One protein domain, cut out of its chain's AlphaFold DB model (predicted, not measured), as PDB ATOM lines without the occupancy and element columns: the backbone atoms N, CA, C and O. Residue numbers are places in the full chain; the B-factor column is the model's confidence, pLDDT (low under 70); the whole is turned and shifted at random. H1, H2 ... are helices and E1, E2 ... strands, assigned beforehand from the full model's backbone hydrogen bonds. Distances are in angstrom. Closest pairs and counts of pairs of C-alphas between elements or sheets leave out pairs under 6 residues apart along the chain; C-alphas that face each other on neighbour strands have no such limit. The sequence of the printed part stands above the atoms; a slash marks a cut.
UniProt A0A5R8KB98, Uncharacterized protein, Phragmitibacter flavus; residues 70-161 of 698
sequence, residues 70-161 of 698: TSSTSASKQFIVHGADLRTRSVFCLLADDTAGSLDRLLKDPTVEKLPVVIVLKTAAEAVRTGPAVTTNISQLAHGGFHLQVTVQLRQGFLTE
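AT A GLANCE: This is residues 70 to 161 of the 698 residues of an uncharacterized protein of Phragmitibacter flavus (UniProt A0A5R8KB98). A twisted, five-stranded sheet, in the order E1, E2, E3, E5, E4, has one long helix, H1, over one face towards the E1 edge, making two layers; the E4-E5 hairpin lies away from H1. Residues 102 to 112, of which 102 to 107 belong to H1, stick out. The printed part has 92 residues, with E1, E2, H1, E3, E4, E5 along it; sheet and class are mixed, and the whole is compact, radius of gyration of the C-alphas 14.0 A, spanning 40 by 32 by 24 A.

HOW THE PARTS SIT: Start at E3, residues 117 to 122, parallel to E2, residues 79 to 82 (N 82 to O 119, 2.7 A), and to E5, residues 146 to 153 (N 118 to O 148, 2.8 A). E1, residues 71 to 73, forms a hairpin with E2, N 72 and O 81 being 2.8 A apart; E4, residues 134 to 140, forms one with E5, N 137 and O 149 being 2.8 A apart. H1, residues 86 to 107, is on the sheet at a height of 9.8 A, along the strands and over E2, only just not over E3, where 2 of its C-alphas fall; its closest C-alphas to E2 are Arg 89 and Val 81, 6.0 A. In H1 every O i to N i+4 pair is within hydrogen-bond range. E2, H1, E3 make a strand-helix-strand unit, parallel strands joined through a helix, with a left-handed crossover.

IN THESE COORDINATES: Find C-alpha 71 at (41.291, -51.943, 10.855), where E1 begins; H1 runs 31.4 A, E4 20.4 A, and E5 22.7 A to C-alpha 153 at (50.026, -44.121, 22.012).

THE WHOLE: The printed part has no cut; the C-alphas farthest apart, of Pro 110 and Ala 125, are 41.4 A apart. The E3 to E4 link is long, and pLDDT is under 70 at residues 110, 124 to 127 and 129 to 130.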
ATOM      1  N   THR A  70      44.293 -53.639   8.542       82.94
ATOM      2  CA  THR A  70      44.851 -52.793   9.610       82.94
ATOM      3  C   THR A  70      43.744 -52.153  10.460       82.94
ATOM      4  O   THR A  70      44.025 -51.490  11.454       82.94
ATOM      5  N   SER A  71      42.474 -52.373  10.105       88.56
ATOM      6  CA  SER A  71      41.291 -51.943  10.855       88.56
ATOM      7  C   SER A  71      40.503 -53.128  11.431       88.56
ATOM      8  O   SER A  71      40.670 -54.283  11.034       88.56
ATOM      9  N   SER A  72      39.650 -52.866  12.419       91.38
ATOM     10  CA  SER A  72      38.686 -53.812  12.990       91.38
ATOM     11  C   SER A  72      37.508 -53.038  13.581       91.38
ATOM     12  O   SER A  72      37.708 -52.084  14.326       91.38
ATOM     13  N   THR A  73      36.285 -53.428  13.234       92.56
ATOM     14  CA  THR A  73      35.050 -52.777  13.705       92.56
ATOM     15  C   THR A  73      34.522 -53.489  14.951       92.56
ATOM     16  O   THR A  73      34.638 -54.712  15.052       92.56
ATOM     17  N   SER A  74      33.961 -52.746  15.904       93.00
ATOM     18  CA  SER A  74      33.386 -53.313  17.130       93.00
ATOM     19  C   SER A  74      32.007 -53.954  16.907       93.00
ATOM     20  O   SER A  74      31.393 -53.796  15.847       93.00
ATOM     21  N   ALA A  75      31.496 -54.691  17.898       89.31
ATOM     22  CA  ALA A  75      30.225 -55.409  17.782       89.31
ATOM     23  C   ALA A  75      29.021 -54.451  17.738       89.31
ATOM     24  O   ALA A  75      28.048 -54.720  17.033       89.31
ATOM     25  N   SER A  76      29.113 -53.303  18.421       86.31
ATOM     26  CA  SER A  76      28.125 -52.216  18.315       86.31
ATOM     27  C   SER A  76      28.137 -51.496  16.960       86.31
ATOM     28  O   SER A  76      27.216 -50.737  16.667       86.31
ATOM     29  N   LYS A  77      29.182 -51.703  16.141       89.12
ATOM     30  CA  LYS A  77      29.523 -50.923  14.936       89.12
ATOM     31  C   LYS A  77      29.803 -49.434  15.187       89.12
ATOM     32  O   LYS A  77      30.075 -48.720  14.224       89.12
ATOM     33  N   GLN A  78      29.796 -48.970  16.441       90.44
ATOM     34  CA  GLN A  78      30.116 -47.581  16.781       90.44
ATOM     35  C   GLN A  78      31.620 -47.293  16.654       90.44
ATOM     36  O   GLN A  78      31.987 -46.174  16.305       90.44
ATOM     37  N   PHE A  79      32.493 -48.282  16.891       94.88
ATOM     38  CA  PHE A  79      33.945 -48.077  16.891       94.88
ATOM     39  C   PHE A  79      34.644 -48.735  15.702       94.88
ATOM     40  O   PHE A  79      34.393 -49.898  15.375       94.88
ATOM     41  N   ILE A  80      35.582 -48.001  15.097       94.44
ATOM     42  CA  ILE A  80      36.482 -48.497  14.050       94.44
ATOM     43  C   ILE A  80      37.919 -48.345  14.553       94.44
ATOM     44  O   ILE A  80      38.457 -47.241  14.606       94.44
ATOM     45  N   VAL A  81      38.540 -49.454  14.953       94.62
ATOM     46  CA  VAL A  81      39.881 -49.476  15.551       94.62
ATOM     47  C   VAL A  81      40.926 -49.771  14.478       94.62
ATOM     48  O   VAL A  81      40.884 -50.823  13.849       94.62
ATOM     49  N   HIS A  82      41.884 -48.871  14.285       92.69
ATOM     50  CA  HIS A  82      43.040 -49.005  13.401       92.69
ATOM     51  C   HIS A  82      44.316 -49.271  14.212       92.69
ATOM     52  O   HIS A  82      44.475 -48.736  15.304       92.69
ATOM     53  N   GLY A  83      45.241 -50.066  13.678       87.88
ATOM     54  CA  GLY A  83      46.546 -50.352  14.288       87.88
ATOM     55  C   GLY A  83      47.143 -51.655  13.759       87.88
ATOM     56  O   GLY A  83      46.423 -52.458  13.174       87.88
ATOM     57  N   ALA A  84      48.440 -51.897  13.952       84.38
ATOM     58  CA  ALA A  84      49.118 -53.043  13.331       84.38
ATOM     59  C   ALA A  84      48.604 -54.421  13.816       84.38
ATOM     60  O   ALA A  84      48.246 -55.271  13.001       84.38
ATOM     61  N   ASP A  85      48.532 -54.646  15.134       88.62
ATOM     62  CA  ASP A  85      48.198 -55.956  15.719       88.62
ATOM     63  C   ASP A  85      46.685 -56.183  15.906       88.62
ATOM     64  O   ASP A  85      46.010 -55.459  16.640       88.62
ATOM     65  N   LEU A  86      46.176 -57.268  15.312       88.38
ATOM     66  CA  LEU A  86      44.793 -57.732  15.446       88.38
ATOM     67  C   LEU A  86      44.393 -58.030  16.899       88.38
ATOM     68  O   LEU A  86      43.264 -57.716  17.284       88.38
ATOM     69  N   ARG A  87      45.280 -58.622  17.714       90.62
ATOM     70  CA  ARG A  87      44.942 -58.986  19.099       90.62
ATOM     71  C   ARG A  87      44.686 -57.728  19.921       90.62
ATOM     72  O   ARG A  87      43.631 -57.615  20.541       90.62
ATOM     73  N   THR A  88      45.592 -56.760  19.851       89.50
ATOM     74  CA  THR A  88      45.454 -55.450  20.493       89.50
ATOM     75  C   THR A  88      44.200 -54.725  19.996       89.50
ATOM     76  O   THR A  88      43.384 -54.325  20.825       89.50
ATOM     77  N   ARG A  89      43.953 -54.653  18.674       91.81
ATOM     78  CA  ARG A  89      42.706 -54.065  18.135       91.81
ATOM     79  C   ARG A  89      41.452 -54.704  18.743       91.81
ATOM     80  O   ARG A  89      40.556 -53.980  19.163       91.81
ATOM     81  N   SER A  90      41.403 -56.036  18.847       91.19
ATOM     82  CA  SER A  90      40.241 -56.755  19.397       91.19
ATOM     83  C   SER A  90      39.965 -56.431  20.872       91.19
ATOM     84  O   SER A  90      38.805 -56.296  21.257       91.19
ATOM     85  N   VAL A  91      41.012 -56.221  21.681       92.81
ATOM     86  CA  VAL A  91      40.874 -55.807  23.087       92.81
ATOM     87  C   VAL A  91      40.309 -54.389  23.179       92.81
ATOM     88  O   VAL A  91      39.385 -54.156  23.956       92.81
ATOM     89  N   PHE A  92      40.792 -53.458  22.350       93.12
ATOM     90  CA  PHE A  92      40.255 -52.094  22.306       93.12
ATOM     91  C   PHE A  92      38.811 -52.037  21.779       93.12
ATOM     92  O   PHE A  92      38.030 -51.246  22.301       93.12
ATOM     93  N   CYS A  93      38.407 -52.901  20.835       93.88
ATOM     94  CA  CYS A  93      36.997 -53.030  20.435       93.88
ATOM     95  C   CYS A  93      36.096 -53.427  21.617       93.88
ATOM     96  O   CYS A  93      35.063 -52.798  21.833       93.88
ATOM     97  N   LEU A  94      36.487 -54.453  22.384       93.81
ATOM     98  CA  LEU A  94      35.711 -54.949  23.529       93.81
ATOM     99  C   LEU A  94      35.632 -53.917  24.661       93.81
ATOM    100  O   LEU A  94      34.557 -53.685  25.209       93.81
ATOM    101  N   LEU A  95      36.757 -53.269  24.979       92.75
ATOM    102  CA  LEU A  95      36.823 -52.218  25.995       92.75
ATOM    103  C   LEU A  95      35.967 -51.001  25.611       92.75
ATOM    104  O   LEU A  95      35.301 -50.421  26.470       92.75
ATOM    105  N   ALA A  96      35.950 -50.629  24.327       94.19
ATOM    106  CA  ALA A  96      35.131 -49.525  23.848       94.19
ATOM    107  C   ALA A  96      33.628 -49.854  23.883       94.19
ATOM    108  O   ALA A  96      32.845 -49.038  24.369       94.19
ATOM    109  N   ASP A  97      33.231 -51.059  23.457       93.69
ATOM    110  CA  ASP A  97      31.835 -51.512  23.526       93.69
ATOM    111  C   ASP A  97      31.320 -51.609  24.982       93.69
ATOM    112  O   ASP A  97      30.188 -51.200  25.246       93.69
ATOM    113  N   ASP A  98      32.124 -52.078  25.949       92.69
ATOM    114  CA  ASP A  98      31.700 -52.141  27.363       92.69
ATOM    115  C   ASP A  98      31.684 -50.765  28.056       92.69
ATOM    116  O   ASP A  98      30.768 -50.470  28.829       92.69
ATOM    117  N   THR A  99      32.623 -49.870  27.719       92.19
ATOM    118  CA  THR A  99      32.597 -48.472  28.194       92.19
ATOM    119  C   THR A  99      31.357 -47.747  27.661       92.19
ATOM    120  O   THR A  99      30.627 -47.110  28.425       92.19
ATOM    121  N   ALA A 100      31.054 -47.902  26.367       92.00
ATOM    122  CA  ALA A 100      29.857 -47.340  25.747       92.00
ATOM    123  C   ALA A 100      28.570 -47.917  26.347       92.00
ATOM    124  O   ALA A 100      27.678 -47.155  26.720       92.00
ATOM    125  N   GLY A 101      28.496 -49.241  26.518       91.12
ATOM    126  CA  GLY A 101      27.365 -49.912  27.155       91.12
ATOM    127  C   GLY A 101      27.172 -49.498  28.617       91.12
ATOM    128  O   GLY A 101      26.039 -49.363  29.078       91.12
ATOM    129  N   SER A 102      28.251 -49.229  29.351       90.94
ATOM    130  CA  SER A 102      28.193 -48.707  30.721       90.94
ATOM    131  C   SER A 102      27.692 -47.260  30.774       90.94
ATOM    132  O   SER A 102      26.861 -46.936  31.624       90.94
ATOM    133  N   LEU A 103      28.094 -46.418  29.818       91.88
ATOM    134  CA  LEU A 103      27.593 -45.050  29.672       91.88
ATOM    135  C   LEU A 103      26.126 -45.000  29.202       91.88
ATOM    136  O   LEU A 103      25.346 -44.207  29.729       91.88
ATOM    137  N   ASP A 104      25.699 -45.904  28.316       90.38
ATOM    138  CA  ASP A 104      24.283 -46.077  27.953       90.38
ATOM    139  C   ASP A 104      23.445 -46.536  29.166       90.38
ATOM    140  O   ASP A 104      22.368 -45.995  29.419       90.38
ATOM    141  N   ARG A 105      23.958 -47.463  29.996       90.06
ATOM    142  CA  ARG A 105      23.335 -47.878  31.278       90.06
ATOM    143  C   ARG A 105      23.325 -46.766  32.343       90.06
ATOM    144  O   ARG A 105      22.566 -46.873  33.318       90.06
ATOM    145  N   LEU A 106      24.166 -45.737  32.210       90.38
ATOM    146  CA  LEU A 106      24.171 -44.550  33.069       90.38
ATOM    147  C   LEU A 106      23.123 -43.535  32.616       90.38
ATOM    148  O   LEU A 106      22.229 -43.205  33.394       90.38
ATOM    149  N   LEU A 107      23.203 -43.099  31.360       89.31
ATOM    150  CA  LEU A 107      22.359 -42.038  30.815       89.31
ATOM    151  C   LEU A 107      20.968 -42.522  30.371       89.31
ATOM    152  O   LEU A 107      20.098 -41.692  30.142       89.31
ATOM    153  N   LYS A 108      20.740 -43.840  30.264       85.75
ATOM    154  CA  LYS A 108      19.507 -44.460  29.735       85.75
ATOM    155  C   LYS A 108      19.093 -43.871  28.374       85.75
ATOM    156  O   LYS A 108      17.913 -43.618  28.143       85.75
ATOM    157  N   ASP A 109      20.078 -43.620  27.510       77.00
ATOM    158  CA  ASP A 109      19.891 -43.050  26.171       77.00
ATOM    159  C   ASP A 109      19.055 -44.019  25.303       77.00
ATOM    160  O   ASP A 109      19.491 -45.151  25.080       77.00
ATOM    161  N   PRO A 110      17.852 -43.631  24.836       67.69
ATOM    162  CA  PRO A 110      16.995 -44.488  24.017       67.69
ATOM    163  C   PRO A 110      17.360 -44.438  22.522       67.69
ATOM    164  O   PRO A 110      16.685 -45.069  21.707       67.69
ATOM    165  N   THR A 111      18.362 -43.644  22.133       70.38
ATOM    166  CA  THR A 111      18.653 -43.323  20.729       70.38
ATOM    167  C   THR A 111      19.443 -44.440  20.042       70.38
ATOM    168  O   THR A 111      20.496 -44.854  20.525       70.38
ATOM    169  N   VAL A 112      18.954 -44.904  18.888       71.06
ATOM    170  CA  VAL A 112      19.570 -46.006  18.118       71.06
ATOM    171  C   VAL A 112      20.684 -45.518  17.183       71.06
ATOM    172  O   VAL A 112      21.669 -46.223  16.975       71.06
ATOM    173  N   GLU A 113      20.543 -44.317  16.626       78.94
ATOM    174  CA  GLU A 113      21.556 -43.693  15.769       78.94
ATOM    175  C   GLU A 113      22.680 -43.094  16.624       78.94
ATOM    176  O   GLU A 113      22.417 -42.421  17.622       78.94
ATOM    177  N   LYS A 114      23.935 -43.342  16.237       87.44
ATOM    178  CA  LYS A 114      25.143 -42.841  16.909       87.44
ATOM    179  C   LYS A 114      26.208 -42.490  15.873       87.44
ATOM    180  O   LYS A 114      26.295 -43.166  14.847       87.44
ATOM    181  N   LEU A 115      27.035 -41.478  16.136       87.88
ATOM    182  CA  LEU A 115      28.158 -41.159  15.243       87.88
ATOM    183  C   LEU A 115      29.285 -42.205  15.392       87.88
ATOM    184  O   LEU A 115      29.548 -42.658  16.514       87.88
ATOM    185  N   PRO A 116      29.968 -42.587  14.295       91.00
ATOM    186  CA  PRO A 116      31.104 -43.498  14.354       91.00
ATOM    187  C   PRO A 116      32.321 -42.821  14.999       91.00
ATOM    188  O   PRO A 116      32.635 -41.666  14.717       91.00
ATOM    189  N   VAL A 117      33.038 -43.572  15.834       94.12
ATOM    190  CA  VAL A 117      34.258 -43.134  16.520       94.12
ATOM    191  C   VAL A 117      35.444 -43.958  16.020       94.12
ATOM    192  O   VAL A 117      35.469 -45.188  16.123       94.12
ATOM    193  N   VAL A 118      36.450 -43.280  15.477       94.19
ATOM    194  CA  VAL A 118      37.668 -43.896  14.940       94.19
ATOM    195  C   VAL A 118      38.737 -43.937  16.029       94.19
ATOM    196  O   VAL A 118      39.072 -42.919  16.625       94.19
ATOM    197  N   ILE A 119      39.304 -45.109  16.299       94.06
ATOM    198  CA  ILE A 119      40.344 -45.292  17.318       94.06
ATOM    199  C   ILE A 119      41.644 -45.669  16.609       94.06
ATOM    200  O   ILE A 119      41.698 -46.688  15.933       94.06
ATOM    201  N   VAL A 120      42.700 -44.868  16.740       93.12
ATOM    202  CA  VAL A 120      43.986 -45.069  16.055       93.12
ATOM    203  C   VAL A 120      45.053 -45.475  17.067       93.12
ATOM    204  O   VAL A 120      45.547 -44.643  17.827       93.12
ATOM    205  N   LEU A 121      45.416 -46.757  17.071       90.12
ATOM    206  CA  LEU A 121      46.435 -47.337  17.941       90.12
ATOM    207  C   LEU A 121      47.821 -47.209  17.290       90.12
ATOM    208  O   LEU A 121      48.165 -47.976  16.389       90.12
ATOM    209  N   LYS A 122      48.626 -46.255  17.762       86.88
ATOM    210  CA  LYS A 122      50.035 -46.101  17.374       86.88
ATOM    211  C   LYS A 122      50.910 -47.024  18.215       86.88
ATOM    212  O   LYS A 122      50.845 -47.001  19.448       86.88
ATOM    213  N   THR A 123      51.735 -47.828  17.552       79.69
ATOM    214  CA  THR A 123      52.664 -48.753  18.217       79.69
ATOM    215  C   THR A 123      53.863 -48.009  18.813       79.69
ATOM    216  O   THR A 123      54.114 -46.854  18.478       79.69
ATOM    217  N   ALA A 124      54.662 -48.659  19.666       66.75
ATOM    218  CA  ALA A 124      55.833 -48.038  20.304       66.75
ATOM    219  C   ALA A 124      56.926 -47.530  19.328       66.75
ATOM    220  O   ALA A 124      57.817 -46.792  19.753       66.75
ATOM    221  N   ALA A 125      56.867 -47.909  18.044       64.06
ATOM    222  CA  ALA A 125      57.723 -47.385  16.974       64.06
ATOM    223  C   ALA A 125      57.181 -46.082  16.340       64.06
ATOM    224  O   ALA A 125      57.945 -45.316  15.763       64.06
ATOM    225  N   GLU A 126      55.875 -45.826  16.463       64.25
ATOM    226  CA  GLU A 126      55.144 -44.691  15.868       64.25
ATOM    227  C   GLU A 126      54.638 -43.697  16.935       64.25
ATOM    228  O   GLU A 126      54.127 -42.621  16.616       64.25
ATOM    229  N   ALA A 127      54.723 -44.083  18.211       67.81
ATOM    230  CA  ALA A 127      54.283 -43.313  19.361       67.81
ATOM    231  C   ALA A 127      55.257 -42.168  19.675       67.81
ATOM    232  O   ALA A 127      56.455 -42.376  19.889       67.81
ATOM    233  N   VAL A 128      54.719 -40.956  19.787       71.69
ATOM    234  CA  VAL A 128      55.468 -39.785  20.240       71.69
ATOM    235  C   VAL A 128      55.687 -39.925  21.747       71.69
ATOM    236  O   VAL A 128      54.734 -39.997  22.522       71.69
ATOM    237  N   ARG A 129      56.952 -39.993  22.178       66.94
ATOM    238  CA  ARG A 129      57.299 -40.214  23.597       66.94
ATOM    239  C   ARG A 129      56.969 -39.016  24.493       66.94
ATOM    240  O   ARG A 129      56.780 -39.194  25.692       66.94
ATOM    241  N   THR A 130      56.881 -37.820  23.918       64.81
ATOM    242  CA  THR A 130      56.536 -36.561  24.590       64.81
ATOM    243  C   THR A 130      55.047 -36.245  24.445       64.81
ATOM    244  O   THR A 130      54.555 -36.094  23.328       64.81
ATOM    245  N   GLY A 131      54.341 -36.102  25.571       70.75
ATOM    246  CA  GLY A 131      52.923 -35.731  25.623       70.75
ATOM    247  C   GLY A 131      52.002 -36.794  26.248       70.75
ATOM    248  O   GLY A 131      52.478 -37.798  26.799       70.75
ATOM    249  N   PRO A 132      50.674 -36.573  26.200       80.25
ATOM    250  CA  PRO A 132      49.680 -37.505  26.730       80.25
ATOM    251  C   PRO A 132      49.626 -38.816  25.929       80.25
ATOM    252  O   PRO A 132      49.827 -38.854  24.711       80.25
ATOM    253  N   ALA A 133      49.353 -39.920  26.631       83.50
ATOM    254  CA  ALA A 133      49.314 -41.262  26.043       83.50
ATOM    255  C   ALA A 133      48.042 -41.535  25.216       83.50
ATOM    256  O   ALA A 133      48.023 -42.471  24.419       83.50
ATOM    257  N   VAL A 134      46.996 -40.725  25.386       86.88
ATOM    258  CA  VAL A 134      45.755 -40.760  24.604       86.88
ATOM    259  C   VAL A 134      45.367 -39.319  24.274       86.88
ATOM    260  O   VAL A 134      45.570 -38.433  25.102       86.88
ATOM    261  N   THR A 135      44.846 -39.070  23.073       88.06
ATOM    262  CA  THR A 135      44.311 -37.760  22.669       88.06
ATOM    263  C   THR A 135      43.020 -37.899  21.871       88.06
ATOM    264  O   THR A 135      42.942 -38.686  20.926       88.06
ATOM    265  N   THR A 136      42.008 -37.098  22.207       89.94
ATOM    266  CA  THR A 136      40.807 -36.923  21.380       89.94
ATOM    267  C   THR A 136      40.998 -35.812  20.351       89.94
ATOM    268  O   THR A 136      41.494 -34.736  20.683       89.94
ATOM    269  N   ASN A 137      40.530 -36.032  19.127       88.12
ATOM    270  CA  ASN A 137      40.344 -35.006  18.111       88.12
ATOM    271  C   ASN A 137      38.893 -35.046  17.607       88.12
ATOM    272  O   ASN A 137      38.323 -36.118  17.408       88.12
ATOM    273  N   ILE A 138      38.312 -33.864  17.421       88.50
ATOM    274  CA  ILE A 138      36.959 -33.654  16.909       88.50
ATOM    275  C   ILE A 138      37.106 -32.650  15.770       88.50
ATOM    276  O   ILE A 138      37.616 -31.552  15.991       88.50
ATOM    277  N   SER A 139      36.689 -33.016  14.560       85.62
ATOM    278  CA  SER A 139      36.751 -32.130  13.391       85.62
ATOM    279  C   SER A 139      35.460 -32.185  12.579       85.62
ATOM    280  O   SER A 139      34.834 -33.234  12.449       85.62
ATOM    281  N   GLN A 140      35.032 -31.038  12.053       86.69
ATOM    282  CA  GLN A 140      33.853 -30.928  11.194       86.69
ATOM    283  C   GLN A 140      34.229 -31.305   9.753       86.69
ATOM    284  O   GLN A 140      35.262 -30.863   9.248       86.69
ATOM    285  N   LEU A 141      33.414 -32.122   9.083       84.38
ATOM    286  CA  LEU A 141      33.648 -32.495   7.686       84.38
ATOM    287  C   LEU A 141      33.123 -31.412   6.740       84.38
ATOM    288  O   LEU A 141      32.073 -30.815   6.969       84.38
ATOM    289  N   ALA A 142      33.805 -31.225   5.607       77.75
ATOM    290  CA  ALA A 142      33.448 -30.234   4.582       77.75
ATOM    291  C   ALA A 142      32.084 -30.471   3.886       77.75
ATOM    292  O   ALA A 142      31.645 -29.634   3.105       77.75
ATOM    293  N   HIS A 143      31.420 -31.601   4.152       74.75
ATOM    294  CA  HIS A 143      30.057 -31.915   3.700       74.75
ATOM    295  C   HIS A 143      29.026 -31.929   4.852       74.75
ATOM    296  O   HIS A 143      27.904 -32.406   4.675       74.75
ATOM    297  N   GLY A 144      29.400 -31.396   6.022       74.56
ATOM    298  CA  GLY A 144      28.610 -31.397   7.253       74.56
ATOM    299  C   GLY A 144      28.783 -32.674   8.085       74.56
ATOM    300  O   GLY A 144      29.075 -33.747   7.559       74.56
ATOM    301  N   GLY A 145      28.577 -32.553   9.398       82.25
ATOM    302  CA  GLY A 145      28.801 -33.626  10.371       82.25
ATOM    303  C   GLY A 145      30.224 -33.639  10.937       82.25
ATOM    304  O   GLY A 145      31.052 -32.792  10.597       82.25
ATOM    305  N   PHE A 146      30.507 -34.597  11.826       87.44
ATOM    306  CA  PHE A 146      31.720 -34.607  12.653       87.44
ATOM    307  C   PHE A 146      32.485 -35.934  12.581       87.44
ATOM    308  O   PHE A 146      31.899 -37.012  12.664       87.44
ATOM    309  N   HIS A 147      33.810 -35.836  12.470       88.75
ATOM    310  CA  HIS A 147      34.765 -36.934  12.583       88.75
ATOM    311  C   HIS A 147      35.297 -36.965  14.014       88.75
ATOM    312  O   HIS A 147      35.865 -35.984  14.502       88.75
ATOM    313  N   LEU A 148      35.089 -38.094  14.688       92.06
ATOM    314  CA  LEU A 148      35.458 -38.313  16.083       92.06
ATOM    315  C   LEU A 148      36.623 -39.300  16.133       92.06
ATOM    316  O   LEU A 148      36.453 -40.466  15.776       92.06
ATOM    317  N   GLN A 149      37.799 -38.850  16.574       93.50
ATOM    318  CA  GLN A 149      39.002 -39.677  16.611       93.50
ATOM    319  C   GLN A 149      39.650 -39.733  17.998       93.50
ATOM    320  O   GLN A 149      39.999 -38.706  18.570       93.50
ATOM    321  N   VAL A 150      39.914 -40.942  18.494       94.12
ATOM    322  CA  VAL A 150      40.786 -41.190  19.654       94.12
ATOM    323  C   VAL A 150      42.120 -41.722  19.143       94.12
ATOM    324  O   VAL A 150      42.161 -42.759  18.488       94.12
ATOM    325  N   THR A 151      43.229 -41.047  19.431       92.81
ATOM    326  CA  THR A 151      44.575 -41.537  19.102       92.81
ATOM    327  C   THR A 151      45.234 -42.075  20.367       92.81
ATOM    328  O   THR A 151      45.373 -41.352  21.348       92.81
ATOM    329  N   VAL A 152      45.640 -43.342  20.351       91.38
ATOM    330  CA  VAL A 152      46.227 -44.060  21.492       91.38
ATOM    331  C   VAL A 152      47.697 -44.332  21.203       91.38
ATOM    332  O   VAL A 152      48.037 -44.867  20.150       91.38
ATOM    333  N   GLN A 153      48.577 -43.978  22.135       89.31
ATOM    334  CA  GLN A 153      50.026 -44.121  22.012       89.31
ATOM    335  C   GLN A 153      50.511 -45.226  22.956       89.31
ATOM    336  O   GLN A 153      50.662 -45.015  24.162       89.31
ATOM    337  N   LEU A 154      50.738 -46.423  22.409       84.62
ATOM    338  CA  LEU A 154      51.055 -47.628  23.181       84.62
ATOM    339  C   LEU A 154      52.520 -47.617  23.654       84.62
ATOM    340  O   LEU A 154      53.398 -48.247  23.064       84.62
ATOM    341  N   ARG A 155      52.772 -46.863  24.730       83.50
ATOM    342  CA  ARG A 155      54.067 -46.750  25.420       83.50
ATOM    343  C   ARG A 155      54.163 -47.684  26.634       83.50
ATOM    344  O   ARG A 155      53.153 -48.153  27.154       83.50
ATOM    345  N   GLN A 156      55.380 -47.921  27.126       77.19
ATOM    346  CA  GLN A 156      55.575 -48.569  28.430       77.19
ATOM    347  C   GLN A 156      54.943 -47.701  29.534       77.19
ATOM    348  O   GLN A 156      55.077 -46.478  29.507       77.19
ATOM    349  N   GLY A 157      54.216 -48.321  30.467       74.62
ATOM    350  CA  GLY A 157      53.412 -47.594  31.458       74.62
ATOM    351  C   GLY A 157      52.122 -46.970  30.898       74.62
ATOM    352  O   GLY A 157      51.641 -45.980  31.441       74.62
ATOM    353  N   PHE A 158      51.567 -47.502  29.803       83.12
ATOM    354  CA  PHE A 158      50.206 -47.168  29.371       83.12
ATOM    355  C   PHE A 158      49.177 -47.655  30.408       83.12
ATOM    356  O   PHE A 158      49.140 -48.844  30.727       83.12
ATOM    357  N   LEU A 159      48.339 -46.741  30.903       84.00
ATOM    358  CA  LEU A 159      47.224 -47.036  31.804       84.00
ATOM    359  C   LEU A 159      45.910 -47.076  31.017       84.00
ATOM    360  O   LEU A 159      45.617 -46.168  30.240       84.00
ATOM    361  N   THR A 160      45.107 -48.113  31.255       86.69
ATOM    362  CA  THR A 160      43.797 -48.295  30.612       86.69
ATOM    363  C   THR A 160      42.789 -47.219  31.024       86.69
ATOM    364  O   THR A 160      41.967 -46.823  30.202       86.69
ATOM    365  N   GLU A 161      42.881 -46.712  32.258       85.50
ATOM    366  CA  GLU A 161      41.986 -45.680  32.808       85.50
ATOM    367  C   GLU A 161      42.054 -44.384  31.971       85.50
ATOM    368  O   GLU A 161      41.033 -43.899  31.485       85.50
TER     369      GLU A 161